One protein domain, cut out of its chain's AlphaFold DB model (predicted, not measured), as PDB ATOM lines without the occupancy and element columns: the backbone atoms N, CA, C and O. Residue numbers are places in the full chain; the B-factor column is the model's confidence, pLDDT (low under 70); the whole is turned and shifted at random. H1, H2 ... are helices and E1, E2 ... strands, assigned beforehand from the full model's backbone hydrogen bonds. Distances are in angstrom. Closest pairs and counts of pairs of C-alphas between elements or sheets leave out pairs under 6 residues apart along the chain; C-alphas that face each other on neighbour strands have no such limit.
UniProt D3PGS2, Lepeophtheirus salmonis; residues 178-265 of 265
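This is residues 178 to 265 of the 265 residues of a protein of Lepeophtheirus salmonis (UniProt D3PGS2). Three helices set steeply to one another make a loose head, and a long two-stranded hairpin, E1 and E2, folds back from the end of H3 and reaches away from that head as an arm, which makes the length of the whole. H3 and the hairpin meet as a V near residues 237 to 239, and the long unnamed link 197 to 208 fills the middle, its C-alphas 2 to 10 A from the mean of all C-alphas. The printed part has 88 residues, with named elements in the order H1, H2, H3, E1, E2; the sheet, E1 - E2, is antiparallel. The class is mostly helix, though under half of the residues, 43, are in named elements. The whole is loose, with a radius of gyration of the C-alphas of 15.1 A, and elongated, spanning 49 by 31 by 23 A.

Helix H1, residues 187 to 196, begins at C-alpha 187 (159.646, 187.535, 156.104) and is 14.1 A long. Helix H2, residues 209 to 218, is 14.0 A long. Helix H3, residues 223 to 237, is the longest at 21.2 A and ends at C-alpha 237 (142.766, 202.090, 137.111). Strand E1 is residues 239 to 242, and strand E2 is residues 260 to 263, ending at C-alpha 263 (141.338, 209.934, 140.873).

H1 and H2 touch, the closest C-alphas being those of Leu 190 and Arg 213, 7.0 A apart; they run opposite ways at a steep tilt of 52 degrees. H2 and H3 only just touch, with 3 pairs of C-alphas within 8 A, made by residues 223 to 226 of H3 alone; the closest are Leu 215 and Leu 226, 6.2 A. Their tilt of 68 degrees is steep, only just short of about perpendicular, and they run opposite ways. H1 and H3 are close but not clearly touching, the closest C-alphas, those of Lys 189 and Val 223, being 7.8 A apart. In H1, H2 and H3 every O i to N i+4 pair is within hydrogen-bond range. The closest C-alphas of H3 and E1 are those of Asn 234 and Gln 240, 5.8 A apart. E1 and E2 form a hairpin, antiparallel at 146 degrees, with N 240 and O 262 at 2.8 A and N 242 and O 260 at 2.9 A. H1 and H2 are apart from both strands, and H3 is apart from E2.

The C-alphas farthest apart, Asn 182 and Asp 251, are 49.6 A from each other. The printed part has no cut and ends at residue 265, the chain's last. The links H1 to H2 and E1 to E2 are long; H2 to H3 and H3 to E1 are tight. Within the E1 to E2 link, residues 243 to 259, a short antiparallel pairing joins 247 to 248 with 254 to 255. The mean pLDDT of the printed part is 84.1; residues 178 to 181, 250 and 265 are under 70.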
ATOM      1  N   ASP A 178     145.110 181.512 140.401       45.75
ATOM      2  CA  ASP A 178     145.799 180.228 140.473       45.75
ATOM      3  C   ASP A 178     147.337 180.329 140.445       45.75
ATOM      4  O   ASP A 178     148.019 179.305 140.388       45.75
ATOM      5  N   PHE A 179     147.927 181.533 140.496       56.69
ATOM      6  CA  PHE A 179     149.380 181.671 140.632       56.69
ATOM      7  C   PHE A 179     149.845 181.059 141.958       56.69
ATOM      8  O   PHE A 179     149.570 181.587 143.044       56.69
ATOM      9  N   THR A 180     150.587 179.955 141.863       56.91
ATOM     10  CA  THR A 180     151.232 179.313 143.004       56.91
ATOM     11  C   THR A 180     152.554 180.021 143.313       56.91
ATOM     12  O   THR A 180     153.420 180.112 142.439       56.91
ATOM     13  N   PRO A 181     152.744 180.532 144.543       61.78
ATOM     14  CA  PRO A 181     154.012 181.111 144.977       61.78
ATOM     15  C   PRO A 181     155.151 180.089 144.837       61.78
ATOM     16  O   PRO A 181     155.245 179.153 145.624       61.78
ATOM     17  N   ASN A 182     156.015 180.251 143.833       70.50
ATOM     18  CA  ASN A 182     157.111 179.306 143.566       70.50
ATOM     19  C   ASN A 182     158.434 179.704 144.249       70.50
ATOM     20  O   ASN A 182     159.385 178.926 144.240       70.50
ATOM     21  N   HIS A 183     158.514 180.900 144.841       82.19
ATOM     22  CA  HIS A 183     159.695 181.386 145.561       82.19
ATOM     23  C   HIS A 183     159.365 181.628 147.046       82.19
ATOM     24  O   HIS A 183     158.336 182.253 147.326       82.19
ATOM     25  N   PRO A 184     160.215 181.203 148.004       91.31
ATOM     26  CA  PRO A 184     159.997 181.484 149.423       91.31
ATOM     27  C   PRO A 184     159.959 182.994 149.688       91.31
ATOM     28  O   PRO A 184     160.726 183.758 149.089       91.31
ATOM     29  N   VAL A 185     159.058 183.425 150.569       92.88
ATOM     30  CA  VAL A 185     158.912 184.833 150.959       92.88
ATOM     31  C   VAL A 185     159.975 185.189 151.997       92.88
ATOM     32  O   VAL A 185     160.215 184.447 152.944       92.88
ATOM     33  N   ASP A 186     160.619 186.332 151.805       94.88
ATOM     34  CA  ASP A 186     161.506 186.953 152.784       94.88
ATOM     35  C   ASP A 186     160.648 187.663 153.846       94.88
ATOM     36  O   ASP A 186     160.089 188.736 153.595       94.88
ATOM     37  N   GLU A 187     160.507 187.039 155.018       94.81
ATOM     38  CA  GLU A 187     159.646 187.535 156.104       94.81
ATOM     39  C   GLU A 187     160.077 188.919 156.610       94.81
ATOM     40  O   GLU A 187     159.223 189.742 156.930       94.81
ATOM     41  N   THR A 188     161.374 189.245 156.584       92.56
ATOM     42  CA  THR A 188     161.865 190.580 156.971       92.56
ATOM     43  C   THR A 188     161.327 191.655 156.026       92.56
ATOM     44  O   THR A 188     160.897 192.730 156.449       92.56
ATOM     45  N   LYS A 189     161.319 191.380 154.715       90.75
ATOM     46  CA  LYS A 189     160.762 192.314 153.722       90.75
ATOM     47  C   LYS A 189     159.251 192.427 153.831       90.75
ATOM     48  O   LYS A 189     158.723 193.525 153.657       90.75
ATOM     49  N   LEU A 190     158.568 191.323 154.122       92.81
ATOM     50  CA  LEU A 190     157.137 191.350 154.374       92.81
ATOM     51  C   LEU A 190     156.809 192.213 155.595       92.81
ATOM     52  O   LEU A 190     155.959 193.092 155.490       92.81
ATOM     53  N   GLU A 191     157.511 192.026 156.712       90.19
ATOM     54  CA  GLU A 191     157.292 192.806 157.933       90.19
ATOM     55  C   GLU A 191     157.501 194.309 157.685       90.19
ATOM     56  O   GLU A 191     156.700 195.140 158.115       90.19
ATOM     57  N   ASN A 192     158.520 194.673 156.902       86.44
ATOM     58  CA  ASN A 192     158.754 196.061 156.500       86.44
ATOM     59  C   ASN A 192     157.627 196.626 155.619       86.44
ATOM     60  O   ASN A 192     157.233 197.783 155.785       86.44
ATOM     61  N   LEU A 193     157.071 195.829 154.699       89.75
ATOM     62  CA  LEU A 193     155.911 196.235 153.900       89.75
ATOM     63  C   LEU A 193     154.646 196.371 154.758       89.75
ATOM     64  O   LEU A 193     153.876 197.305 154.547       89.75
ATOM     65  N   LEU A 194     154.454 195.503 155.753       88.38
ATOM     66  CA  LEU A 194     153.339 195.590 156.699       88.38
ATOM     67  C   LEU A 194     153.437 196.826 157.599       88.38
ATOM     68  O   LEU A 194     152.422 197.473 157.843       88.38
ATOM     69  N   LYS A 195     154.643 197.220 158.022       85.38
ATOM     70  CA  LYS A 195     154.865 198.509 158.705       85.38
ATOM     71  C   LYS A 195     154.498 199.678 157.791       85.38
ATOM     72  O   LYS A 195     153.737 200.558 158.181       85.38
ATOM     73  N   ARG A 196     154.957 199.645 156.536       84.81
ATOM     74  CA  ARG A 196     154.646 200.673 155.531       84.81
ATOM     75  C   ARG A 196     153.149 200.771 155.209       84.81
ATOM     76  O   ARG A 196     152.664 201.860 154.920       84.81
ATOM     77  N   ARG A 197     152.404 199.664 155.313       85.44
ATOM     78  CA  ARG A 197     150.941 199.616 155.145       85.44
ATOM     79  C   ARG A 197     150.193 200.528 156.127       85.44
ATOM     80  O   ARG A 197     149.085 200.948 155.820       85.44
ATOM     81  N   GLN A 198     150.779 200.845 157.282       80.00
ATOM     82  CA  GLN A 198     150.161 201.730 158.276       80.00
ATOM     83  C   GLN A 198     150.210 203.219 157.889       80.00
ATOM     84  O   GLN A 198     149.572 204.039 158.544       80.00
ATOM     85  N   VAL A 199     150.944 203.586 156.834       81.12
ATOM     86  CA  VAL A 199     151.070 204.977 156.382       81.12
ATOM     87  C   VAL A 199     149.876 205.356 155.504       81.12
ATOM     88  O   VAL A 199     149.636 204.736 154.463       81.12
ATOM     89  N   TYR A 200     149.140 206.397 155.909       82.69
ATOM     90  CA  TYR A 200     147.992 206.901 155.153       82.69
ATOM     91  C   TYR A 200     148.395 207.356 153.750       82.69
ATOM     92  O   TYR A 200     149.317 208.151 153.582       82.69
ATOM     93  N   GLY A 201     147.705 206.826 152.739       84.06
ATOM     94  CA  GLY A 201     147.974 207.150 151.340       84.06
ATOM     95  C   GLY A 201     149.187 206.455 150.723       84.06
ATOM     96  O   GLY A 201     149.514 206.739 149.567       84.06
ATOM     97  N   ASP A 202     149.841 205.519 151.418       89.25
ATOM     98  CA  ASP A 202     150.853 204.679 150.777       89.25
ATOM     99  C   ASP A 202     150.210 203.664 149.816       89.25
ATOM    100  O   ASP A 202     149.129 203.131 150.051       89.25
ATOM    101  N   ILE A 203     150.907 203.349 148.723       86.94
ATOM    102  CA  ILE A 203     150.438 202.402 147.702       86.94
ATOM    103  C   ILE A 203     150.259 200.968 148.226       86.94
ATOM    104  O   ILE A 203     149.537 200.177 147.624       86.94
ATOM    105  N   ILE A 204     150.925 200.628 149.333       90.44
ATOM    106  CA  ILE A 204     150.803 199.339 150.019       90.44
ATOM    107  C   ILE A 204     149.567 199.288 150.920       90.44
ATOM    108  O   ILE A 204     149.066 198.202 151.191       90.44
ATOM    109  N   GLN A 205     149.050 200.438 151.363       88.69
ATOM    110  CA  GLN A 205     147.967 200.530 152.340       88.69
ATOM    111  C   GLN A 205     146.740 199.639 152.026       88.69
ATOM    112  O   GLN A 205     146.310 198.899 152.921       88.69
ATOM    113  N   PRO A 206     146.187 199.634 150.792       89.12
ATOM    114  CA  PRO A 206     145.010 198.826 150.472       89.12
ATOM    115  C   PRO A 206     145.323 197.344 150.209       89.12
ATOM    116  O   PRO A 206     144.399 196.570 149.980       89.12
ATOM    117  N   ILE A 207     146.596 196.938 150.199       90.06
ATOM    118  CA  ILE A 207     147.009 195.590 149.799       90.06
ATOM    119  C   ILE A 207     146.978 194.654 151.010       90.06
ATOM    120  O   ILE A 207     147.596 194.918 152.044       90.06
ATOM    121  N   GLU A 208     146.261 193.538 150.888       90.56
ATOM    122  CA  GLU A 208     146.199 192.522 151.940       90.56
ATOM    123  C   GLU A 208     147.541 191.798 152.108       90.56
ATOM    124  O   GLU A 208     148.290 191.608 151.149       90.56
ATOM    125  N   GLU A 209     147.835 191.300 153.316       92.81
ATOM    126  CA  GLU A 209     149.076 190.555 153.574       92.81
ATOM    127  C   GLU A 209     149.234 189.354 152.628       92.81
ATOM    128  O   GLU A 209     150.318 189.109 152.098       92.81
ATOM    129  N   LYS A 210     148.143 188.626 152.359       91.00
ATOM    130  CA  LYS A 210     148.143 187.489 151.429       91.00
ATOM    131  C   LYS A 210     148.562 187.909 150.018       91.00
ATOM    132  O   LYS A 210     149.296 187.180 149.353       91.00
ATOM    133  N   GLU A 211     148.116 189.078 149.567       89.69
ATOM    134  CA  GLU A 211     148.485 189.634 148.266       89.69
ATOM    135  C   GLU A 211     149.943 190.116 148.261       89.69
ATOM    136  O   GLU A 211     150.673 189.816 147.318       89.69
ATOM    137  N   LEU A 212     150.423 190.748 149.341       92.38
ATOM    138  CA  LEU A 212     151.840 191.105 149.490       92.38
ATOM    139  C   LEU A 212     152.752 189.877 149.454       92.38
ATOM    140  O   LEU A 212     153.771 189.901 148.768       92.38
ATOM    141  N   ARG A 213     152.377 188.784 150.128       93.44
ATOM    142  CA  ARG A 213     153.105 187.504 150.086       93.44
ATOM    143  C   ARG A 213     153.171 186.943 148.661       93.44
ATOM    144  O   ARG A 213     154.244 186.536 148.216       93.44
ATOM    145  N   LYS A 214     152.054 186.970 147.920       88.94
ATOM    146  CA  LYS A 214     152.016 186.561 146.502       88.94
ATOM    147  C   LYS A 214     152.923 187.434 145.638       88.94
ATOM    148  O   LYS A 214     153.718 186.899 144.871       88.94
ATOM    149  N   LEU A 215     152.838 188.755 145.788       88.38
ATOM    150  CA  LEU A 215     153.652 189.706 145.035       88.38
ATOM    151  C   LEU A 215     155.142 189.547 145.345       88.38
ATOM    152  O   LEU A 215     155.940 189.530 144.418       88.38
ATOM    153  N   LEU A 216     155.522 189.371 146.615       91.56
ATOM    154  CA  LEU A 216     156.907 189.105 147.009       91.56
ATOM    155  C   LEU A 216     157.422 187.804 146.395       91.56
ATOM    156  O   LEU A 216     158.516 187.789 145.841       91.56
ATOM    157  N   SER A 217     156.638 186.728 146.431       89.06
ATOM    158  CA  SER A 217     157.028 185.477 145.778       89.06
ATOM    159  C   SER A 217     157.178 185.652 144.260       89.06
ATOM    160  O   SER A 217     158.193 185.257 143.684       89.06
ATOM    161  N   PHE A 218     156.223 186.330 143.614       85.88
ATOM    162  CA  PHE A 218     156.231 186.610 142.176       85.88
ATOM    163  C   PHE A 218     157.422 187.475 141.743       85.88
ATOM    164  O   PHE A 218     158.024 187.252 140.690       85.88
ATOM    165  N   THR A 219     157.801 188.460 142.555       87.06
ATOM    166  CA  THR A 219     158.947 189.327 142.271       87.06
ATOM    167  C   THR A 219     160.266 188.773 142.797       87.06
ATOM    168  O   THR A 219     161.271 189.474 142.713       87.06
ATOM    169  N   MET A 220     160.305 187.535 143.304       90.25
ATOM    170  CA  MET A 220     161.498 186.935 143.921       90.25
ATOM    171  C   MET A 220     162.079 187.815 145.043       90.25
ATOM    172  O   MET A 220     163.287 188.021 145.155       90.25
ATOM    173  N   ASN A 221     161.195 188.371 145.868       90.25
ATOM    174  CA  ASN A 221     161.476 189.311 146.949       90.25
ATOM    175  C   ASN A 221     162.119 190.638 146.492       90.25
ATOM    176  O   ASN A 221     162.789 191.310 147.288       90.25
ATOM    177  N   ASP A 222     161.926 191.030 145.227       88.94
ATOM    178  CA  ASP A 222     162.282 192.349 144.693       88.94
ATOM    179  C   ASP A 222     161.156 193.354 144.996       88.94
ATOM    180  O   ASP A 222     160.103 193.383 144.345       88.94
ATOM    181  N   VAL A 223     161.364 194.156 146.044       88.94
ATOM    182  CA  VAL A 223     160.402 195.164 146.516       88.94
ATOM    183  C   VAL A 223     160.189 196.292 145.494       88.94
ATOM    184  O   VAL A 223     159.035 196.638 145.248       88.94
ATOM    185  N   PRO A 224     161.216 196.877 144.847       88.06
ATOM    186  CA  PRO A 224     161.000 197.870 143.793       88.06
ATOM    187  C   PRO A 224     160.120 197.378 142.654       88.06
ATOM    188  O   PRO A 224     159.218 198.105 142.235       88.06
ATOM    189  N   LYS A 225     160.347 196.151 142.175       83.19
ATOM    190  CA  LYS A 225     159.524 195.561 141.118       83.19
ATOM    191  C   LYS A 225     158.070 195.420 141.570       83.19
ATOM    192  O   LYS A 225     157.166 195.764 140.814       83.19
ATOM    193  N   LEU A 226     157.844 195.010 142.820       90.94
ATOM    194  CA  LEU A 226     156.513 194.973 143.436       90.94
ATOM    195  C   LEU A 226     155.867 196.367 143.443       90.94
ATOM    196  O   LEU A 226     154.731 196.524 143.000       90.94
ATOM    197  N   ILE A 227     156.595 197.402 143.870       88.56
ATOM    198  CA  ILE A 227     156.089 198.783 143.881       88.56
ATOM    199  C   ILE A 227     155.779 199.284 142.463       88.56
ATOM    200  O   ILE A 227     154.781 199.977 142.271       88.56
ATOM    201  N   GLN A 228     156.593 198.941 141.461       82.12
ATOM    202  CA  GLN A 228     156.325 199.284 140.060       82.12
ATOM    203  C   GLN A 228     155.047 198.616 139.537       82.12
ATOM    204  O   GLN A 228     154.256 199.281 138.867       82.12
ATOM    205  N   ILE A 229     154.815 197.342 139.878       83.62
ATOM    206  CA  ILE A 229     153.578 196.621 139.537       83.62
ATOM    207  C   ILE A 229     152.365 197.356 140.115       83.62
ATOM    208  O   ILE A 229     151.426 197.665 139.382       83.62
ATOM    209  N   LEU A 230     152.412 197.720 141.399       86.62
ATOM    210  CA  LEU A 230     151.315 198.439 142.051       86.62
ATOM    211  C   LEU A 230     151.085 199.833 141.450       86.62
ATOM    212  O   LEU A 230     149.945 200.216 141.198       86.62
ATOM    213  N   LYS A 231     152.154 200.585 141.151       85.50
ATOM    214  CA  LYS A 231     152.040 201.895 140.482       85.50
ATOM    215  C   LYS A 231     151.361 201.772 139.125       85.50
ATOM    216  O   LYS A 231     150.515 202.594 138.785       85.50
ATOM    217  N   LYS A 232     151.719 200.741 138.359       83.19
ATOM    218  CA  LYS A 232     151.110 200.484 137.057       83.19
ATOM    219  C   LYS A 232     149.640 200.091 137.186       83.19
ATOM    220  O   LYS A 232     148.833 200.616 136.429       83.19
ATOM    221  N   ARG A 233     149.278 199.259 138.168       83.31
ATOM    222  CA  ARG A 233     147.876 198.935 138.485       83.31
ATOM    223  C   ARG A 233     147.059 200.195 138.789       83.31
ATOM    224  O   ARG A 233     146.006 200.378 138.190       83.31
ATOM    225  N   ASN A 234     147.565 201.086 139.641       82.81
ATOM    226  CA  ASN A 234     146.896 202.356 139.948       82.81
ATOM    227  C   ASN A 234     146.768 203.260 138.711       82.81
ATOM    228  O   ASN A 234     145.718 203.849 138.482       82.81
ATOM    229  N   SER A 235     147.816 203.344 137.885       81.44
ATOM    230  CA  SER A 235     147.799 204.126 136.642       81.44
ATOM    231  C   SER A 235     146.777 203.597 135.629       81.44
ATOM    232  O   SER A 235     146.065 204.393 135.023       81.44
ATOM    233  N   LEU A 236     146.661 202.273 135.477       83.12
ATOM    234  CA  LEU A 236     145.650 201.645 134.620       83.12
ATOM    235  C   LEU A 236     144.231 201.891 135.145       83.12
ATOM    236  O   LEU A 236     143.338 202.211 134.366       83.12
ATOM    237  N   ALA A 237     144.042 201.800 136.463       82.56
ATOM    238  CA  ALA A 237     142.766 202.090 137.111       82.56
ATOM    239  C   ALA A 237     142.409 203.589 137.118       82.56
ATOM    240  O   ALA A 237     141.255 203.922 137.363       82.56
ATOM    241  N   LYS A 238     143.379 204.485 136.869       87.38
ATOM    242  CA  LYS A 238     143.269 205.951 137.029       87.38
ATOM    243  C   LYS A 238     142.796 206.387 138.421       87.38
ATOM    244  O   LYS A 238     142.286 207.491 138.600       87.38
ATOM    245  N   GLU A 239     142.976 205.527 139.414       88.19
ATOM    246  CA  GLU A 239     142.444 205.690 140.762       88.19
ATOM    247  C   GLU A 239     143.436 205.126 141.787       88.19
ATOM    248  O   GLU A 239     144.071 204.091 141.570       88.19
ATOM    249  N   GLN A 240     143.544 205.796 142.931       87.38
ATOM    250  CA  GLN A 240     144.207 205.309 144.133       87.38
ATOM    251  C   GLN A 240     143.151 204.958 145.181       87.38
ATOM    252  O   GLN A 240     142.238 205.739 145.430       87.38
ATOM    253  N   ILE A 241     143.299 203.806 145.834       87.06
ATOM    254  CA  ILE A 241     142.476 203.437 146.991       87.06
ATOM    255  C   ILE A 241     143.133 204.005 148.253       87.06
ATOM    256  O   ILE A 241     144.314 203.753 148.497       87.06
ATOM    257  N   LEU A 242     142.367 204.754 149.042       87.81
ATOM    258  CA  LEU A 242     142.786 205.335 150.314       87.81
ATOM    259  C   LEU A 242     142.017 204.672 151.455       87.81
ATOM    260  O   LEU A 242     140.791 204.559 151.406       87.81
ATOM    261  N   VAL A 243     142.747 204.239 152.483       86.50
ATOM    262  CA  VAL A 243     142.182 203.642 153.700       86.50
ATOM    263  C   VAL A 243     142.471 204.601 154.852       86.50
ATOM    264  O   VAL A 243     143.588 204.612 155.370       86.50
ATOM    265  N   PRO A 244     141.521 205.461 155.243       84.00
ATOM    266  CA  PRO A 244     141.752 206.404 156.332       84.00
ATOM    267  C   PRO A 244     142.140 205.686 157.628       84.00
ATOM    268  O   PRO A 244     141.659 204.578 157.869       84.00
ATOM    269  N   PRO A 245     143.003 206.271 158.472       79.44
ATOM    270  CA  PRO A 245     143.257 205.714 159.791       79.44
ATOM    271  C   PRO A 245     142.002 205.813 160.668       79.44
ATOM    272  O   PRO A 245     141.153 206.685 160.476       79.44
ATOM    273  N   THR A 246     141.907 204.929 161.659       77.06
ATOM    274  CA  THR A 246     140.928 205.065 162.738       77.06
ATOM    275  C   THR A 246     141.262 206.299 163.578       77.06
ATOM    276  O   THR A 246     142.436 206.563 163.843       77.06
ATOM    277  N   PHE A 247     140.249 207.021 164.047       74.69
ATOM    278  CA  PHE A 247     140.420 208.083 165.041       74.69
ATOM    279  C   PHE A 247     139.405 207.942 166.177       74.69
ATOM    280  O   PHE A 247     138.452 207.168 166.079       74.69
ATOM    281  N   ILE A 248     139.646 208.654 167.275       71.44
ATOM    282  CA  ILE A 248     138.796 208.637 168.468       71.44
ATOM    283  C   ILE A 248     137.960 209.920 168.473       71.44
ATOM    284  O   ILE A 248     138.513 211.012 168.358       71.44
ATOM    285  N   GLU A 249     136.638 209.793 168.572       71.31
ATOM    286  CA  GLU A 249     135.728 210.929 168.737       71.31
ATOM    287  C   GLU A 249     135.796 211.509 170.158       71.31
ATOM    288  O   GLU A 249     136.314 210.893 171.089       71.31
ATOM    289  N   THR A 250     135.231 212.701 170.356       65.75
ATOM    290  CA  THR A 250     135.222 213.393 171.658       65.75
ATOM    291  C   THR A 250     134.540 212.601 172.779       65.75
ATOM    292  O   THR A 250     134.788 212.870 173.949       65.75
ATOM    293  N   ASP A 251     133.691 211.627 172.443       75.25
ATOM    294  CA  ASP A 251     133.027 210.721 173.389       75.25
ATOM    295  C   ASP A 251     133.782 209.393 173.615       75.25
ATOM    296  O   ASP A 251     133.281 208.495 174.293       75.25
ATOM    297  N   GLY A 252     134.991 209.260 173.059       70.81
ATOM    298  CA  GLY A 252     135.842 208.082 173.201       70.81
ATOM    299  C   GLY A 252     135.547 206.950 172.213       70.81
ATOM    300  O   GLY A 252     136.203 205.907 172.283       70.81
ATOM    301  N   ARG A 253     134.594 207.109 171.282       76.12
ATOM    302  CA  ARG A 253     134.322 206.086 170.262       76.12
ATOM    303  C   ARG A 253     135.419 206.043 169.202       76.12
ATOM    304  O   ARG A 253     135.822 207.067 168.665       76.12
ATOM    305  N   PHE A 254     135.850 204.833 168.853       77.62
ATOM    306  CA  PHE A 254     136.733 204.600 167.711       77.62
ATOM    307  C   PHE A 254     135.914 204.590 166.422       77.62
ATOM    308  O   PHE A 254     135.012 203.765 166.264       77.62
ATOM    309  N   LEU A 255     136.253 205.477 165.493       79.06
ATOM    310  CA  LEU A 255     135.622 205.562 164.186       79.06
ATOM    311  C   LEU A 255     136.638 205.214 163.100       79.06
ATOM    312  O   LEU A 255     137.698 205.829 162.996       79.06
ATOM    313  N   GLN A 256     136.300 204.212 162.288       82.94
ATOM    314  CA  GLN A 256     137.038 203.836 161.086       82.94
ATOM    315  C   GLN A 256     136.312 204.425 159.872       82.94
ATOM    316  O   GLN A 256     135.226 203.944 159.532       82.94
ATOM    317  N   PRO A 257     136.867 205.452 159.207       86.06
ATOM    318  CA  PRO A 257     136.213 206.020 158.039       86.06
ATOM    319  C   PRO A 257     136.171 205.010 156.884       86.06
ATOM    320  O   PRO A 257     137.043 204.130 156.798       86.06
ATOM    321  N   PRO A 258     135.177 205.125 155.985       88.44
ATOM    322  CA  PRO A 258     135.058 204.228 154.847       88.44
ATOM    323  C   PRO A 258     136.251 204.382 153.897       88.44
ATOM    324  O   PRO A 258     136.783 205.474 153.692       88.44
ATOM    325  N   VAL A 259     136.642 203.265 153.286       89.19
ATOM    326  CA  VAL A 259     137.622 203.241 152.195       89.19
ATOM    327  C   VAL A 259     137.043 203.980 150.993       89.19
ATOM    328  O   VAL A 259     135.885 203.761 150.632       89.19
ATOM    329  N   PHE A 260     137.845 204.822 150.344       90.56
ATOM    330  CA  PHE A 260     137.411 205.559 149.160       90.56
ATOM    331  C   PHE A 260     138.466 205.550 148.056       90.56
ATOM    332  O   PHE A 260     139.638 205.238 148.280       90.56
ATOM    333  N   LYS A 261     138.027 205.869 146.838       90.75
ATOM    334  CA  LYS A 261     138.892 205.978 145.666       90.75
ATOM    335  C   LYS A 261     139.122 207.440 145.314       90.75
ATOM    336  O   LYS A 261     138.179 208.225 145.290       90.75
ATOM    337  N   MET A 262     140.366 207.784 145.016       89.50
ATOM    338  CA  MET A 262     140.786 209.115 144.601       89.50
ATOM    339  C   MET A 262     141.317 209.053 143.164       89.50
ATOM    340  O   MET A 262     142.221 208.256 142.906       89.50
ATOM    341  N   PRO A 263     140.796 209.861 142.224       88.38
ATOM    342  CA  PRO A 263     141.338 209.934 140.873       88.38
ATOM    343  C   PRO A 263     142.814 210.338 140.894       88.38
ATOM    344  O   PRO A 263     143.204 211.248 141.626       88.38
ATOM    345  N   ILE A 264     143.627 209.669 140.084       82.19
ATOM    346  CA  ILE A 264     145.025 210.052 139.872       82.19
ATOM    347  C   ILE A 264     145.075 210.888 138.593       82.19
ATOM    348  O   ILE A 264     144.719 210.392 137.523       82.19
ATOM    349  N   SER A 265     145.473 212.155 138.737       68.00
ATOM    350  CA  SER A 265     145.723 213.095 137.633       68.00
ATOM    351  C   SER A 265     146.918 212.690 136.782       68.00
ATOM    352  O   SER A 265     147.945 212.318 137.397       68.00
TER     353      SER A 265